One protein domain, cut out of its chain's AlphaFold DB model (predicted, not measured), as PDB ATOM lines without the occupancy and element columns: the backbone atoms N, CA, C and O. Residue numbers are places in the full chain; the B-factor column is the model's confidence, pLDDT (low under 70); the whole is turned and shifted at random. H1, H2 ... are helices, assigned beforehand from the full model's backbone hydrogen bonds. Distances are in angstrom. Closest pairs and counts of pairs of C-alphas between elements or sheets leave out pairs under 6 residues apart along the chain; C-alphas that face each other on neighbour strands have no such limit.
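This is residues 278 to 403 of the 719 residues of an uncharacterized protein of Ascobolus immersus RN42 (UniProt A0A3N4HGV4). Two lobes of helices are joined only by the strand-free stretch 354 to 357: in one, H2 and H3 fold back one after the other along the long helix H1, with short H4 and H5 by the beginning of H1; the other is a helical hairpin of H6 and H7. The printed part has 126 residues with seven named helices, H1 to H7 in that order, and no named strand: all helix. It is loose, with a radius of gyration of the C-alphas of 17.2 A and spans of 45 by 40 by 32 A.

H1, residues 278 to 302, is the hub, touching three helices. With residues 290 to 301 alone it touches H2, residues 308 to 318, closest at the C-alphas of Ile 294 and Val 315, 5.5 A; this hairpin has a shallow tilt of 9 degrees, opposite ways. H1 touches H3, residues 321 to 335, at a shallow tilt of 22 degrees, opposite ways; the closest C-alphas, Ala 283 and Thr 328, are 5.6 A apart. H4, residues 339 to 342, is close to H1 but not clearly touching, the closest C-alphas being Phe 281 and Trp 342, 7.5 A. With residues 278 to 281 alone, H1 only just touches H5, residues 347 to 353, with 3 pairs of C-alphas within 8 A, the closest Asn 278 and Ala 352, 6.5 A. H6, residues 358 to 374, and H7, residues 381 to 401, form a hairpin and touch at Ala 365 and Thr 395, closest C-alphas 5.7 A, at a shallow tilt of 14 degrees, opposite ways; both are apart from H1. Every O i to N i+4 pair is within hydrogen-bond range in H1, H2, H3, H5 and H7, and 12 of 13 in H6; H4 is too short for one.

H1 begins at C-alpha 278 (174.949, 133.228, 141.596) and is 35.2 A long; H3 is 21.0 A, H6 25.3 A and H7 30.5 A, ending at C-alpha 401 (168.517, 132.784, 162.182).

The C-alphas farthest apart, Ala 347 and Lys 381, are 46.8 A apart. The printed part has no cut and no long link. Mean pLDDT of the printed part is 77.6; 23 residues are under 70, among them 345 to 358.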
ATOM      1  N   ASN A 278     175.839 132.747 140.541       60.09
ATOM      2  CA  ASN A 278     174.949 133.228 141.596       60.09
ATOM      3  C   ASN A 278     173.542 133.570 141.093       60.09
ATOM      4  O   ASN A 278     172.585 133.167 141.729       60.09
ATOM      5  N   ASN A 279     173.365 134.249 139.957       64.25
ATOM      6  CA  ASN A 279     172.021 134.584 139.458       64.25
ATOM      7  C   ASN A 279     171.243 133.342 138.998       64.25
ATOM      8  O   ASN A 279     170.045 133.251 139.243       64.25
ATOM      9  N   ILE A 280     171.916 132.378 138.360       70.69
ATOM     10  CA  ILE A 280     171.327 131.083 137.988       70.69
ATOM     11  C   ILE A 280     170.989 130.293 139.253       70.69
ATOM     12  O   ILE A 280     169.888 129.763 139.360       70.69
ATOM     13  N   PHE A 281     171.909 130.254 140.219       73.38
ATOM     14  CA  PHE A 281     171.708 129.610 141.510       73.38
ATOM     15  C   PHE A 281     170.532 130.223 142.269       73.38
ATOM     16  O   PHE A 281     169.651 129.487 142.680       73.38
ATOM     17  N   LEU A 282     170.475 131.550 142.411       70.31
ATOM     18  CA  LEU A 282     169.396 132.267 143.092       70.31
ATOM     19  C   LEU A 282     168.051 132.041 142.395       70.31
ATOM     20  O   LEU A 282     167.058 131.780 143.068       70.31
ATOM     21  N   ALA A 283     168.021 132.069 141.058       77.75
ATOM     22  CA  ALA A 283     166.814 131.772 140.291       77.75
ATOM     23  C   ALA A 283     166.348 130.316 140.492       77.75
ATOM     24  O   ALA A 283     165.172 130.078 140.765       77.75
ATOM     25  N   ARG A 284     167.274 129.345 140.453       83.56
ATOM     26  CA  ARG A 284     166.982 127.927 140.729       83.56
ATOM     27  C   ARG A 284     166.599 127.675 142.188       83.56
ATOM     28  O   ARG A 284     165.736 126.846 142.449       83.56
ATOM     29  N   TRP A 285     167.210 128.388 143.130       78.81
ATOM     30  CA  TRP A 285     166.896 128.337 144.556       78.81
ATOM     31  C   TRP A 285     165.483 128.838 144.822       78.81
ATOM     32  O   TRP A 285     164.723 128.195 145.540       78.81
ATOM     33  N   GLU A 286     165.100 129.958 144.210       75.69
ATOM     34  CA  GLU A 286     163.746 130.495 144.311       75.69
ATOM     35  C   GLU A 286     162.717 129.532 143.699       75.69
ATOM     36  O   GLU A 286     161.692 129.261 144.323       75.69
ATOM     37  N   GLU A 287     163.010 128.952 142.532       83.06
ATOM     38  CA  GLU A 287     162.179 127.914 141.909       83.06
ATOM     39  C   GLU A 287     161.969 126.712 142.847       83.06
ATOM     40  O   GLU A 287     160.836 126.271 143.055       83.06
ATOM     41  N   GLU A 288     163.044 126.214 143.462       81.94
ATOM     42  CA  GLU A 288     162.988 125.075 144.380       81.94
ATOM     43  C   GLU A 288     162.248 125.407 145.682       81.94
ATOM     44  O   GLU A 288     161.472 124.599 146.203       81.94
ATOM     45  N   ALA A 289     162.409 126.631 146.189       78.00
ATOM     46  CA  ALA A 289     161.673 127.112 147.349       78.00
ATOM     47  C   ALA A 289     160.162 127.194 147.066       78.00
ATOM     48  O   ALA A 289     159.358 126.824 147.924       78.00
ATOM     49  N   ILE A 290     159.761 127.632 145.866       81.31
ATOM     50  CA  ILE A 290     158.353 127.638 145.435       81.31
ATOM     51  C   ILE A 290     157.832 126.198 145.316       81.31
ATOM     52  O   ILE A 290     156.761 125.900 145.848       81.31
ATOM     53  N   LYS A 291     158.597 125.288 144.695       86.25
ATOM     54  CA  LYS A 291     158.252 123.855 144.595       86.25
ATOM     55  C   LYS A 291     158.038 123.227 145.969       86.25
ATOM     56  O   LYS A 291     157.037 122.543 146.178       86.25
ATOM     57  N   THR A 292     158.913 123.531 146.922       83.19
ATOM     58  CA  THR A 292     158.821 123.048 148.304       83.19
ATOM     59  C   THR A 292     157.570 123.580 149.007       83.19
ATOM     60  O   THR A 292     156.837 122.803 149.614       83.19
ATOM     61  N   ARG A 293     157.254 124.879 148.871       85.94
ATOM     62  CA  ARG A 293     156.025 125.478 149.434       85.94
ATOM     63  C   ARG A 293     154.753 124.870 148.841       85.94
ATOM     64  O   ARG A 293     153.825 124.560 149.583       85.94
ATOM     65  N   ILE A 294     154.714 124.674 147.520       86.12
ATOM     66  CA  ILE A 294     153.584 124.029 146.832       86.12
ATOM     67  C   ILE A 294     153.441 122.576 147.296       86.12
ATOM     68  O   ILE A 294     152.330 122.131 147.573       86.12
ATOM     69  N   LYS A 295     154.553 121.841 147.422       87.56
ATOM     70  CA  LYS A 295     154.558 120.460 147.918       87.56
ATOM     71  C   LYS A 295     154.028 120.375 149.350       87.56
ATOM     72  O   LYS A 295     153.126 119.581 149.588       87.56
ATOM     73  N   ALA A 296     154.486 121.247 150.246       84.12
ATOM     74  CA  ALA A 296     153.992 121.317 151.619       84.12
ATOM     75  C   ALA A 296     152.489 121.645 151.678       84.12
ATOM     76  O   ALA A 296     151.744 121.011 152.420       84.12
ATOM     77  N   ALA A 297     152.005 122.588 150.858       83.62
ATOM     78  CA  ALA A 297     150.572 122.880 150.764       83.62
ATOM     79  C   ALA A 297     149.772 121.668 150.248       83.62
ATOM     80  O   ALA A 297     148.720 121.346 150.793       83.62
ATOM     81  N   ASN A 298     150.280 120.966 149.230       87.69
ATOM     82  CA  ASN A 298     149.655 119.752 148.701       87.69
ATOM     83  C   ASN A 298     149.621 118.617 149.733       87.69
ATOM     84  O   ASN A 298     148.625 117.906 149.810       87.69
ATOM     85  N   GLU A 299     150.687 118.434 150.509       86.88
ATOM     86  CA  GLU A 299     150.760 117.418 151.563       86.88
ATOM     87  C   GLU A 299     149.763 117.705 152.683       86.88
ATOM     88  O   GLU A 299     149.004 116.810 153.039       86.88
ATOM     89  N   ARG A 300     149.669 118.960 153.143       84.81
ATOM     90  CA  ARG A 300     148.675 119.380 154.146       84.81
ATOM     91  C   ARG A 300     147.236 119.232 153.655       84.81
ATOM     92  O   ARG A 300     146.338 118.918 154.428       84.81
ATOM     93  N   PHE A 301     146.998 119.446 152.363       87.12
ATOM     94  CA  PHE A 301     145.681 119.211 151.773       87.12
ATOM     95  C   PHE A 301     145.361 117.714 151.691       87.12
ATOM     96  O   PHE A 301     144.263 117.297 152.045       87.12
ATOM     97  N   ARG A 302     146.333 116.884 151.287       86.69
ATOM     98  CA  ARG A 302     146.174 115.420 151.245       86.69
ATOM     99  C   ARG A 302     145.992 114.802 152.628       86.69
ATOM    100  O   ARG A 302     145.272 113.817 152.736       86.69
ATOM    101  N   SER A 303     146.633 115.351 153.659       84.69
ATOM    102  CA  SER A 303     146.467 114.899 155.044       84.69
ATOM    103  C   SER A 303     145.171 115.396 155.695       84.69
ATOM    104  O   SER A 303     144.875 115.000 156.817       84.69
ATOM    105  N   GLY A 304     144.393 116.243 155.007       85.00
ATOM    106  CA  GLY A 304     143.146 116.810 155.522       85.00
ATOM    107  C   GLY A 304     143.334 117.943 156.538       85.00
ATOM    108  O   GLY A 304     142.357 118.388 157.130       85.00
ATOM    109  N   GLU A 305     144.561 118.437 156.734       83.44
ATOM    110  CA  GLU A 305     144.867 119.544 157.654       83.44
ATOM    111  C   GLU A 305     144.302 120.897 157.200       83.44
ATOM    112  O   GLU A 305     144.121 121.800 158.017       83.44
ATOM    113  N   ILE A 306     144.093 121.075 155.893       86.50
ATOM    114  CA  ILE A 306     143.612 122.326 155.299       86.50
ATOM    115  C   ILE A 306     142.498 122.055 154.289       86.50
ATOM    116  O   ILE A 306     142.505 121.037 153.597       86.50
ATOM    117  N   ASP A 307     141.559 122.993 154.168       84.81
ATOM    118  CA  ASP A 307     140.484 122.917 153.180       84.81
ATOM    119  C   ASP A 307     140.945 123.338 151.765       84.81
ATOM    120  O   ASP A 307     142.037 123.877 151.559       84.81
ATOM    121  N   ALA A 308     140.099 123.101 150.757       81.94
ATOM    122  CA  ALA A 308     140.414 123.394 149.354       81.94
ATOM    123  C   ALA A 308     140.631 124.893 149.070       81.94
ATOM    124  O   ALA A 308     141.373 125.271 148.154       81.94
ATOM    125  N   ARG A 309     139.990 125.769 149.849       82.62
ATOM    126  CA  ARG A 309     140.075 127.223 149.683       82.62
ATOM    127  C   ARG A 309     141.407 127.734 150.227       82.62
ATOM    128  O   ARG A 309     142.078 128.531 149.568       82.62
ATOM    129  N   GLU A 310     141.814 127.215 151.378       77.69
ATOM    130  CA  GLU A 310     143.088 127.482 152.034       77.69
ATOM    131  C   GLU A 310     144.258 126.888 151.239       77.69
ATOM    132  O   GLU A 310     145.269 127.563 151.037       77.69
ATOM    133  N   HIS A 311     144.092 125.690 150.667       86.75
ATOM    134  CA  HIS A 311     145.042 125.099 149.718       86.75
ATOM    135  C   HIS A 311     145.270 126.000 148.498       86.75
ATOM    136  O   HIS A 311     146.407 126.383 148.211       86.75
ATOM    137  N   THR A 312     144.192 126.432 147.836       83.12
ATOM    138  CA  THR A 312     144.276 127.325 146.667       83.12
ATOM    139  C   THR A 312     144.961 128.648 147.019       83.12
ATOM    140  O   THR A 312     145.751 129.185 146.233       83.12
ATOM    141  N   ARG A 313     144.693 129.180 148.218       81.94
ATOM    142  CA  ARG A 313     145.327 130.397 148.737       81.94
ATOM    143  C   ARG A 313     146.829 130.205 148.947       81.94
ATOM    144  O   ARG A 313     147.600 131.049 148.492       81.94
ATOM    145  N   LEU A 314     147.246 129.112 149.588       79.12
ATOM    146  CA  LEU A 314     148.655 128.803 149.852       79.12
ATOM    147  C   LEU A 314     149.441 128.548 148.562       79.12
ATOM    148  O   LEU A 314     150.550 129.055 148.421       79.12
ATOM    149  N   VAL A 315     148.854 127.855 147.581       81.56
ATOM    150  CA  VAL A 315     149.476 127.648 146.261       81.56
ATOM    151  C   VAL A 315     149.638 128.977 145.515       81.56
ATOM    152  O   VAL A 315     150.699 129.232 144.949       81.56
ATOM    153  N   ARG A 316     148.642 129.875 145.564       80.06
ATOM    154  CA  ARG A 316     148.778 131.232 145.000       80.06
ATOM    155  C   ARG A 316     149.838 132.069 145.717       80.06
ATOM    156  O   ARG A 316     150.558 132.815 145.062       80.06
ATOM    157  N   GLN A 317     149.931 131.965 147.042       78.81
ATOM    158  CA  GLN A 317     150.928 132.686 147.840       78.81
ATOM    159  C   GLN A 317     152.344 132.124 147.682       78.81
ATOM    160  O   GLN A 317     153.308 132.858 147.891       78.81
ATOM    161  N   ALA A 318     152.485 130.852 147.298       76.19
ATOM    162  CA  ALA A 318     153.784 130.224 147.107       76.19
ATOM    163  C   ALA A 318     154.606 130.912 146.008       76.19
ATOM    164  O   ALA A 318     155.822 130.990 146.162       76.19
ATOM    165  N   GLY A 319     153.960 131.460 144.971       77.75
ATOM    166  CA  GLY A 319     154.587 132.192 143.864       77.75
ATOM    167  C   GLY A 319     154.285 131.580 142.491       77.75
ATOM    168  O   GLY A 319     153.828 130.442 142.385       77.75
ATOM    169  N   ASN A 320     154.534 132.337 141.415       84.12
ATOM    170  CA  ASN A 320     154.296 131.879 140.043       84.12
ATOM    171  C   ASN A 320     155.455 131.002 139.541       84.12
ATOM    172  O   ASN A 320     156.445 131.504 139.007       84.12
ATOM    173  N   LEU A 321     155.323 129.683 139.707       84.31
ATOM    174  CA  LEU A 321     156.373 128.735 139.328       84.31
ATOM    175  C   LEU A 321     156.718 128.806 137.830       84.31
ATOM    176  O   LEU A 321     157.894 128.879 137.488       84.31
ATOM    177  N   LYS A 322     155.715 128.864 136.941       83.44
ATOM    178  CA  LYS A 322     155.934 128.886 135.481       83.44
ATOM    179  C   LYS A 322     156.762 130.087 135.029       83.44
ATOM    180  O   LYS A 322     157.633 129.962 134.174       83.44
ATOM    181  N   GLU A 323     156.491 131.253 135.603       84.44
ATOM    182  CA  GLU A 323     157.219 132.484 135.293       84.44
ATOM    183  C   GLU A 323     158.679 132.414 135.756       84.44
ATOM    184  O   GLU A 323     159.588 132.785 135.013       84.44
ATOM    185  N   LYS A 324     158.923 131.874 136.956       83.19
ATOM    186  CA  LYS A 324     160.278 131.709 137.499       83.19
ATOM    187  C   LYS A 324     161.081 130.637 136.761       83.19
ATOM    188  O   LYS A 324     162.272 130.837 136.518       83.19
ATOM    189  N   GLU A 325     160.443 129.552 136.327       85.94
ATOM    190  CA  GLU A 325     161.063 128.550 135.452       85.94
ATOM    191  C   GLU A 325     161.471 129.169 134.106       85.94
ATOM    192  O   GLU A 325     162.603 128.976 133.665       85.94
ATOM    193  N   ALA A 326     160.610 129.990 133.493       84.31
ATOM    194  CA  ALA A 326     160.935 130.691 132.250       84.31
ATOM    195  C   ALA A 326     162.098 131.686 132.420       84.31
ATOM    196  O   ALA A 326     163.011 131.720 131.594       84.31
ATOM    197  N   ALA A 327     162.111 132.465 133.506       79.25
ATOM    198  CA  ALA A 327     163.213 133.379 133.814       79.25
ATOM    199  C   ALA A 327     164.543 132.631 134.026       79.25
ATOM    200  O   ALA A 327     165.597 133.073 133.559       79.25
ATOM    201  N   THR A 328     164.489 131.469 134.677       83.12
ATOM    202  CA  THR A 328     165.656 130.608 134.888       83.12
ATOM    203  C   THR A 328     166.184 130.049 133.569       83.12
ATOM    204  O   THR A 328     167.389 130.098 133.336       83.12
ATOM    205  N   GLU A 329     165.312 129.600 132.663       83.88
ATOM    206  CA  GLU A 329     165.713 129.139 131.325       83.88
ATOM    207  C   GLU A 329     166.368 130.249 130.493       83.88
ATOM    208  O   GLU A 329     167.372 130.024 129.812       83.88
ATOM    209  N   VAL A 330     165.870 131.486 130.595       78.50
ATOM    210  CA  VAL A 330     166.512 132.649 129.965       78.50
ATOM    211  C   VAL A 330     167.930 132.850 130.507       78.50
ATOM    212  O   VAL A 330     168.853 133.077 129.721       78.50
ATOM    213  N   LEU A 331     168.133 132.733 131.823       69.44
ATOM    214  CA  LEU A 331     169.455 132.849 132.446       69.44
ATOM    215  C   LEU A 331     170.380 131.686 132.061       69.44
ATOM    216  O   LEU A 331     171.525 131.927 131.676       69.44
ATOM    217  N   LEU A 332     169.893 130.444 132.088       74.81
ATOM    218  CA  LEU A 332     170.643 129.260 131.656       74.81
ATOM    219  C   LEU A 332     171.113 129.414 130.204       74.81
ATOM    220  O   LEU A 332     172.307 129.283 129.918       74.81
ATOM    221  N   LYS A 333     170.210 129.827 129.306       74.00
ATOM    222  CA  LYS A 333     170.518 130.091 127.894       74.00
ATOM    223  C   LYS A 333     171.501 131.249 127.721       74.00
ATOM    224  O   LYS A 333     172.460 131.127 126.956       74.00
ATOM    225  N   LYS A 334     171.307 132.356 128.448       65.38
ATOM    226  CA  LYS A 334     172.197 133.533 128.424       65.38
ATOM    227  C   LYS A 334     173.624 133.169 128.829       65.38
ATOM    228  O   LYS A 334     174.583 133.665 128.237       65.38
ATOM    229  N   HIS A 335     173.768 132.297 129.820       59.66
ATOM    230  CA  HIS A 335     175.058 131.968 130.417       59.66
ATOM    231  C   HIS A 335     175.669 130.653 129.923       59.66
ATOM    232  O   HIS A 335     176.815 130.365 130.266       59.66
ATOM    233  N   LYS A 336     174.975 129.956 129.011       62.44
ATOM    234  CA  LYS A 336     175.386 128.693 128.379       62.44
ATOM    235  C   LYS A 336     175.528 127.536 129.374       62.44
ATOM    236  O   LYS A 336     176.494 126.782 129.312       62.44
ATOM    237  N   HIS A 337     174.567 127.414 130.279       65.31
ATOM    238  CA  HIS A 337     174.434 126.268 131.174       65.31
ATOM    239  C   HIS A 337     173.251 125.401 130.752       65.31
ATOM    240  O   HIS A 337     172.298 125.897 130.153       65.31
ATOM    241  N   VAL A 338     173.309 124.118 131.098       75.38
ATOM    242  CA  VAL A 338     172.164 123.205 130.983       75.38
ATOM    243  C   VAL A 338     171.559 122.971 132.360       75.38
ATOM    244  O   VAL A 338     172.268 123.010 133.368       75.38
ATOM    245  N   ARG A 339     170.246 122.746 132.418       78.19
ATOM    246  CA  ARG A 339     169.509 122.618 133.683       78.19
ATOM    247  C   ARG A 339     170.029 121.473 134.558       78.19
ATOM    248  O   ARG A 339     170.137 121.646 135.768       78.19
ATOM    249  N   ASP A 340     170.461 120.379 133.937       77.38
ATOM    250  CA  ASP A 340     171.000 119.186 134.609       77.38
ATOM    251  C   ASP A 340     172.328 119.436 135.337       77.38
ATOM    252  O   ASP A 340     172.701 118.691 136.237       77.38
ATOM    253  N   GLN A 341     173.043 120.516 135.007       71.81
ATOM    254  CA  GLN A 341     174.220 120.931 135.776       71.81
ATOM    255  C   GLN A 341     173.842 121.550 137.132       71.81
ATOM    256  O   GLN A 341     174.708 121.688 137.989       71.81
ATOM    257  N   TRP A 342     172.576 121.932 137.333       75.06
ATOM    258  CA  TRP A 342     172.078 122.722 138.466       75.06
ATOM    259  C   TRP A 342     171.046 121.960 139.307       75.06
ATOM    260  O   TRP A 342     169.991 122.487 139.684       75.06
ATOM    261  N   VAL A 343     171.359 120.696 139.589       79.62
ATOM    262  CA  VAL A 343     170.584 119.835 140.490       79.62
ATOM    263  C   VAL A 343     170.909 120.183 141.942       79.62
ATOM    264  O   VAL A 343     172.067 120.420 142.285       79.62
ATOM    265  N   VAL A 344     169.885 120.211 142.797       76.00
ATOM    266  CA  VAL A 344     170.026 120.452 144.240       76.00
ATOM    267  C   VAL A 344     170.961 119.401 144.842       76.00
ATOM    268  O   VAL A 344     170.740 118.207 144.660       76.00
ATOM    269  N   GLY A 345     172.021 119.841 145.523       66.94
ATOM    270  CA  GLY A 345     173.055 118.953 146.080       66.94
ATOM    271  C   GLY A 345     174.095 118.440 145.069       66.94
ATOM    272  O   GLY A 345     174.989 117.694 145.441       66.94
ATOM    273  N   GLY A 346     174.023 118.839 143.795       68.56
ATOM    274  CA  GLY A 346     175.075 118.554 142.814       68.56
ATOM    275  C   GLY A 346     176.326 119.425 143.010       68.56
ATOM    276  O   GLY A 346     176.278 120.466 143.663       68.56
ATOM    277  N   ALA A 347     177.442 119.065 142.368       63.88
ATOM    278  CA  ALA A 347     178.731 119.752 142.541       63.88
ATOM    279  C   ALA A 347     178.679 121.275 142.282       63.88
ATOM    280  O   ALA A 347     179.263 122.055 143.032       63.88
ATOM    281  N   MET A 348     177.950 121.721 141.250       62.78
ATOM    282  CA  MET A 348     177.761 123.151 140.949       62.78
ATOM    283  C   MET A 348     176.860 123.850 141.971       62.78
ATOM    284  O   MET A 348     177.115 125.001 142.323       62.78
ATOM    285  N   TRP A 349     175.831 123.156 142.462       65.81
ATOM    286  CA  TRP A 349     174.941 123.665 143.500       65.81
ATOM    287  C   TRP A 349     175.695 123.846 144.811       65.81
ATOM    288  O   TRP A 349     175.667 124.927 145.381       65.81
ATOM    289  N   GLU A 350     176.448 122.841 145.254       60.59
ATOM    290  CA  GLU A 350     177.269 122.943 146.461       60.59
ATOM    291  C   GLU A 350     178.371 123.998 146.332       60.59
ATOM    292  O   GLU A 350     178.629 124.740 147.280       60.59
ATOM    293  N   ALA A 351     179.005 124.112 145.162       58.12
ATOM    294  CA  ALA A 351     179.988 125.158 144.899       58.12
ATOM    295  C   ALA A 351     179.367 126.565 144.921       58.12
ATOM    296  O   ALA A 351     180.049 127.515 145.306       58.12
ATOM    297  N   ALA A 352     178.101 126.713 144.517       64.81
ATOM    298  CA  ALA A 352     177.361 127.968 144.600       64.81
ATOM    299  C   ALA A 352     176.886 128.264 146.034       64.81
ATOM    300  O   ALA A 352     177.077 129.378 146.508       64.81
ATOM    301  N   VAL A 353     176.375 127.263 146.763       60.00
ATOM    302  CA  VAL A 353     175.996 127.373 148.186       60.00
ATOM    303  C   VAL A 353     177.194 127.792 149.035       60.00
ATOM    304  O   VAL A 353     177.087 128.728 149.817       60.00
ATOM    305  N   LYS A 354     178.366 127.171 148.835       55.97
ATOM    306  CA  LYS A 354     179.615 127.533 149.534       55.97
ATOM    307  C   LYS A 354     180.072 128.972 149.259       55.97
ATOM    308  O   LYS A 354     180.860 129.510 150.028       55.97
ATOM    309  N   LYS A 355     179.613 129.579 148.160       57.81
ATOM    310  CA  LYS A 355     179.900 130.973 147.784       57.81
ATOM    311  C   LYS A 355     178.815 131.953 148.232       57.81
ATOM    312  O   LYS A 355     179.042 133.159 148.160       57.81
ATOM    313  N   LEU A 356     177.647 131.470 148.654       62.56
ATOM    314  CA  LEU A 356     176.551 132.317 149.095       62.56
ATOM    315  C   LEU A 356     176.730 132.616 150.584       62.56
ATOM    316  O   LEU A 356     176.343 131.822 151.435       62.56
ATOM    317  N   ASP A 357     177.335 133.759 150.903       67.50
ATOM    318  CA  ASP A 357     177.346 134.250 152.281       67.50
ATOM    319  C   ASP A 357     175.884 134.500 152.719       67.50
ATOM    320  O   ASP A 357     175.210 135.332 152.097       67.50
ATOM    321  N   PRO A 358     175.359 133.812 153.757       68.50
ATOM    322  CA  PRO A 358     173.983 133.986 154.226       68.50
ATOM    323  C   PRO A 358     173.623 135.447 154.540       68.50
ATOM    324  O   PRO A 358     172.472 135.855 154.370       68.50
ATOM    325  N   ASN A 359     174.619 136.261 154.898       76.06
ATOM    326  CA  ASN A 359     174.476 137.689 155.153       76.06
ATOM    327  C   ASN A 359     174.065 138.487 153.907       76.06
ATOM    328  O   ASN A 359     173.366 139.492 154.028       76.06
ATOM    329  N   ARG A 360     174.400 138.025 152.693       75.25
ATOM    330  CA  ARG A 360     173.918 138.645 151.442       75.25
ATOM    331  C   ARG A 360     172.393 138.616 151.346       75.25
ATOM    332  O   ARG A 360     171.800 139.532 150.782       75.25
ATOM    333  N   THR A 361     171.754 137.606 151.936       73.56
ATOM    334  CA  THR A 361     170.289 137.488 151.984       73.56
ATOM    335  C   THR A 361     169.675 138.541 152.904       73.56
ATOM    336  O   THR A 361     168.665 139.144 152.548       73.56
ATOM    337  N   ILE A 362     170.309 138.811 154.055       79.44
ATOM    338  CA  ILE A 362     169.901 139.903 154.952       79.44
ATOM    339  C   ILE A 362     170.064 141.245 154.236       79.44
ATOM    340  O   ILE A 362     169.133 142.048 154.223       79.44
ATOM    341  N   TYR A 363     171.206 141.470 153.581       80.38
ATOM    342  CA  TYR A 363     171.448 142.697 152.826       80.38
ATOM    343  C   TYR A 363     170.393 142.926 151.729       80.38
ATOM    344  O   TYR A 363     169.823 144.010 151.630       80.38
ATOM    345  N   ALA A 364     170.066 141.889 150.950       77.06
ATOM    346  CA  ALA A 364     169.027 141.962 149.925       77.06
ATOM    347  C   ALA A 364     167.635 142.270 150.510       77.06
ATOM    348  O   ALA A 364     166.881 143.044 149.919       77.06
ATOM    349  N   ALA A 365     167.299 141.707 151.675       79.31
ATOM    350  CA  ALA A 365     166.039 141.993 152.362       79.31
ATOM    351  C   ALA A 365     165.956 143.458 152.832       79.31
ATOM    352  O   ALA A 365     164.928 144.106 152.633       79.31
ATOM    353  N   ILE A 366     167.058 144.018 153.342       82.19
ATOM    354  CA  ILE A 366     167.148 145.441 153.711       82.19
ATOM    355  C   ILE A 366     166.982 146.341 152.478       82.19
ATOM    356  O   ILE A 366     166.235 147.316 152.525       82.19
ATOM    357  N   LEU A 367     167.598 145.997 151.341       80.25
ATOM    358  CA  LEU A 367     167.402 146.744 150.090       80.25
ATOM    359  C   LEU A 367     165.939 146.723 149.618       80.25
ATOM    360  O   LEU A 367     165.444 147.727 149.103       80.25
ATOM    361  N   MET A 368     165.226 145.605 149.809       77.44
ATOM    362  CA  MET A 368     163.790 145.528 149.516       77.44
ATOM    363  C   MET A 368     162.959 146.444 150.422       77.44
ATOM    364  O   MET A 368     161.977 147.022 149.950       77.44
ATOM    365  N   GLU A 369     163.333 146.592 151.695       82.00
ATOM    366  CA  GLU A 369     162.712 147.567 152.600       82.00
ATOM    367  C   GLU A 369     162.949 149.006 152.131       82.00
ATOM    368  O   GLU A 369     161.996 149.781 152.039       82.00
ATOM    369  N   GLU A 370     164.189 149.361 151.787       82.25
ATOM    370  CA  GLU A 370     164.540 150.703 151.303       82.25
ATOM    371  C   GLU A 370     163.832 151.053 149.986       82.25
ATOM    372  O   GLU A 370     163.340 152.171 149.812       82.25
ATOM    373  N   GLU A 371     163.755 150.103 149.052       77.44
ATOM    374  CA  GLU A 371     163.022 150.260 147.793       77.44
ATOM    375  C   GLU A 371     161.522 150.446 148.045       77.44
ATOM    376  O   GLU A 371     160.888 151.326 147.462       77.44
ATOM    377  N   ALA A 372     160.940 149.648 148.946       78.75
ATOM    378  CA  ALA A 372     159.535 149.779 149.304       78.75
ATOM    379  C   ALA A 372     159.228 151.138 149.958       78.75
ATOM    380  O   ALA A 372     158.169 151.701 149.671       78.75
ATOM    381  N   GLU A 373     160.147 151.687 150.763       82.31
ATOM    382  CA  GLU A 373     160.041 153.038 151.331       82.31
ATOM    383  C   GLU A 373     160.159 154.126 150.249       82.31
ATOM    384  O   GLU A 373     159.386 155.083 150.257       82.31
ATOM    385  N   ARG A 374     161.039 153.958 149.250       80.44
ATOM    386  CA  ARG A 374     161.114 154.868 148.087       80.44
ATOM    387  C   ARG A 374     159.840 154.840 147.232       80.44
ATOM    388  O   ARG A 374     159.426 155.870 146.710       80.44
ATOM    389  N   GLN A 375     159.163 153.695 147.150       76.38
ATOM    390  CA  GLN A 375     157.909 153.509 146.404       76.38
ATOM    391  C   GLN A 375     156.639 153.859 147.198       76.38
ATOM    392  O   GLN A 375     155.529 153.516 146.781       76.38
ATOM    393  N   LYS A 376     156.762 154.546 148.337       75.69
ATOM    394  CA  LYS A 376     155.640 154.913 149.218       75.69
ATOM    395  C   LYS A 376     154.492 155.642 148.512       75.69
ATOM    396  O   LYS A 376     153.348 155.494 148.931       75.69
ATOM    397  N   GLY A 377     154.779 156.364 147.426       69.38
ATOM    398  CA  GLY A 377     153.778 157.048 146.597       69.38
ATOM    399  C   GLY A 377     152.922 156.142 145.698       69.38
ATOM    400  O   GLY A 377     151.864 156.571 145.256       69.38
ATOM    401  N   ASN A 378     153.327 154.890 145.452       73.06
ATOM    402  CA  ASN A 378     152.663 153.991 144.493       73.06
ATOM    403  C   ASN A 378     151.578 153.094 145.119       73.06
ATOM    404  O   ASN A 378     150.928 152.322 144.416       73.06
ATOM    405  N   LEU A 379     151.402 153.136 146.442       68.62
ATOM    406  CA  LEU A 379     150.488 152.267 147.189       68.62
ATOM    407  C   LEU A 379     149.605 153.088 148.131       68.62
ATOM    408  O   LEU A 379     149.989 154.155 148.602       68.62
ATOM    409  N   SER A 380     148.430 152.552 148.475       73.75
ATOM    410  CA  SER A 380     147.611 153.139 149.539       73.75
ATOM    411  C   SER A 380     148.365 153.095 150.875       73.75
ATOM    412  O   SER A 380     149.119 152.158 151.147       73.75
ATOM    413  N   LYS A 381     148.132 154.084 151.748       73.31
ATOM    414  CA  LYS A 381     148.816 154.217 153.050       73.31
ATOM    415  C   LYS A 381     148.743 152.928 153.893       73.31
ATOM    416  O   LYS A 381     149.722 152.535 154.518       73.31
ATOM    417  N   SER A 382     147.601 152.234 153.847       75.50
ATOM    418  CA  SER A 382     147.390 150.933 154.502       75.50
ATOM    419  C   SER A 382     148.172 149.793 153.829       75.50
ATOM    420  O   SER A 382     148.853 149.021 154.508       75.50
ATOM    421  N   GLY A 383     148.154 149.720 152.491       76.75
ATOM    422  CA  GLY A 383     148.886 148.703 151.731       76.75
ATOM    423  C   GLY A 383     150.407 148.827 151.862       76.75
ATOM    424  O   GLY A 383     151.097 147.819 152.013       76.75
ATOM    425  N   HIS A 384     150.924 150.056 151.881       80.56
ATOM    426  CA  HIS A 384     152.338 150.333 152.121       80.56
ATOM    427  C   HIS A 384     152.768 149.893 153.531       80.56
ATOM    428  O   HIS A 384     153.728 149.136 153.662       80.56
ATOM    429  N   ASN A 385     152.013 150.260 154.575       80.94
ATOM    430  CA  ASN A 385     152.314 149.854 155.953       80.94
ATOM    431  C   ASN A 385     152.322 148.325 156.125       80.94
ATOM    432  O   ASN A 385     153.210 147.779 156.782       80.94
ATOM    433  N   LEU A 386     151.367 147.619 155.509       81.62
ATOM    434  CA  LEU A 386     151.316 146.156 155.551       81.62
ATOM    435  C   LEU A 386     152.514 145.517 154.828       81.62
ATOM    436  O   LEU A 386     153.076 144.538 155.325       81.62
ATOM    437  N   LYS A 387     152.919 146.068 153.676       79.50
ATOM    438  CA  LYS A 387     154.103 145.621 152.926       79.50
ATOM    439  C   LYS A 387     155.380 145.824 153.746       79.50
ATOM    440  O   LYS A 387     156.141 144.876 153.903       79.50
ATOM    441  N   MET A 388     155.567 147.008 154.334       83.44
ATOM    442  CA  MET A 388     156.727 147.316 155.179       83.44
ATOM    443  C   MET A 388     156.805 146.419 156.415       83.44
ATOM    444  O   MET A 388     157.889 145.956 156.758       83.44
ATOM    445  N   ARG A 389     155.667 146.114 157.058       84.25
ATOM    446  CA  ARG A 389     155.634 145.197 158.208       84.25
ATOM    447  C   ARG A 389     156.151 143.807 157.838       84.25
ATOM    448  O   ARG A 389     157.004 143.282 158.539       84.25
ATOM    449  N   LYS A 390     155.670 143.246 156.723       82.50
ATOM    450  CA  LYS A 390     156.098 141.921 156.239       82.50
ATOM    451  C   LYS A 390     157.581 141.882 155.876       82.50
ATOM    452  O   LYS A 390     158.243 140.891 156.157       82.50
ATOM    453  N   LEU A 391     158.092 142.944 155.248       82.81
ATOM    454  CA  LEU A 391     159.505 143.028 154.879       82.81
ATOM    455  C   LEU A 391     160.399 143.091 156.125       82.81
ATOM    456  O   LEU A 391     161.308 142.277 156.240       82.81
ATOM    457  N   ARG A 392     160.068 143.951 157.098       85.19
ATOM    458  CA  ARG A 392     160.794 144.051 158.378       85.19
ATOM    459  C   ARG A 392     160.773 142.754 159.179       85.19
ATOM    460  O   ARG A 392     161.786 142.375 159.752       85.19
ATOM    461  N   GLU A 393     159.630 142.071 159.214       84.50
ATOM    462  CA  GLU A 393     159.486 140.774 159.880       84.50
ATOM    463  C   GLU A 393     160.370 139.707 159.220       84.50
ATOM    464  O   GLU A 393     161.091 138.988 159.906       84.50
ATOM    465  N   ASN A 394     160.403 139.659 157.883       81.56
ATOM    466  CA  ASN A 394     161.296 138.767 157.147       81.56
ATOM    467  C   ASN A 394     162.777 139.067 157.432       81.56
ATOM    468  O   ASN A 394     163.545 138.152 157.720       81.56
ATOM    469  N   THR A 395     163.177 140.338 157.396       82.81
ATOM    470  CA  THR A 395     164.550 140.758 157.702       82.81
ATOM    471  C   THR A 395     164.948 140.403 159.133       82.81
ATOM    472  O   THR A 395     166.042 139.885 159.349       82.81
ATOM    473  N   HIS A 396     164.056 140.613 160.106       84.31
ATOM    474  CA  HIS A 396     164.298 140.253 161.502       84.31
ATOM    475  C   HIS A 396     164.492 138.741 161.674       84.31
ATOM    476  O   HIS A 396     165.480 138.322 162.270       84.31
ATOM    477  N   ASN A 397     163.639 137.925 161.047       82.00
ATOM    478  CA  ASN A 397     163.764 136.466 161.075       82.00
ATOM    479  C   ASN A 397     165.090 135.980 160.460       82.00
ATOM    480  O   ASN A 397     165.706 135.046 160.972       82.00
ATOM    481  N   LEU A 398     165.547 136.615 159.373       81.00
ATOM    482  CA  LEU A 398     166.838 136.299 158.752       81.00
ATOM    483  C   LEU A 398     168.020 136.668 159.665       81.00
ATOM    484  O   LEU A 398     168.981 135.902 159.755       81.00
ATOM    485  N   MET A 399     167.949 137.809 160.360       84.56
ATOM    486  CA  MET A 399     168.965 138.220 161.339       84.56
ATOM    487  C   MET A 399     169.018 137.268 162.537       84.56
ATOM    488  O   MET A 399     170.111 136.854 162.934       84.56
ATOM    489  N   ASP A 400     167.862 136.874 163.071       84.50
ATOM    490  CA  ASP A 400     167.758 135.963 164.213       84.50
ATOM    491  C   ASP A 400     168.291 134.566 163.873       84.50
ATOM    492  O   ASP A 400     169.040 133.980 164.660       84.50
ATOM    493  N   ALA A 401     168.000 134.065 162.667       81.69
ATOM    494  CA  ALA A 401     168.517 132.784 162.182       81.69
ATOM    495  C   ALA A 401     170.056 132.729 162.158       81.69
ATOM    496  O   ALA A 401     170.643 131.675 162.408       81.69
ATOM    497  N   LEU A 402     170.717 133.864 161.899       81.88
ATOM    498  CA  LEU A 402     172.179 133.992 161.894       81.88
ATOM    499  C   LEU A 402     172.751 134.569 163.199       81.88
ATOM    500  O   LEU A 402     173.957 134.808 163.280       81.88
ATOM    501  N   LYS A 403     171.913 134.780 164.225       83.81
ATOM    502  CA  LYS A 403     172.274 135.390 165.519       83.81
ATOM    503  C   LYS A 403     172.959 136.757 165.377       83.81
ATOM    504  O   LYS A 403     173.919 137.058 166.089       83.81
TER     505      LYS A 403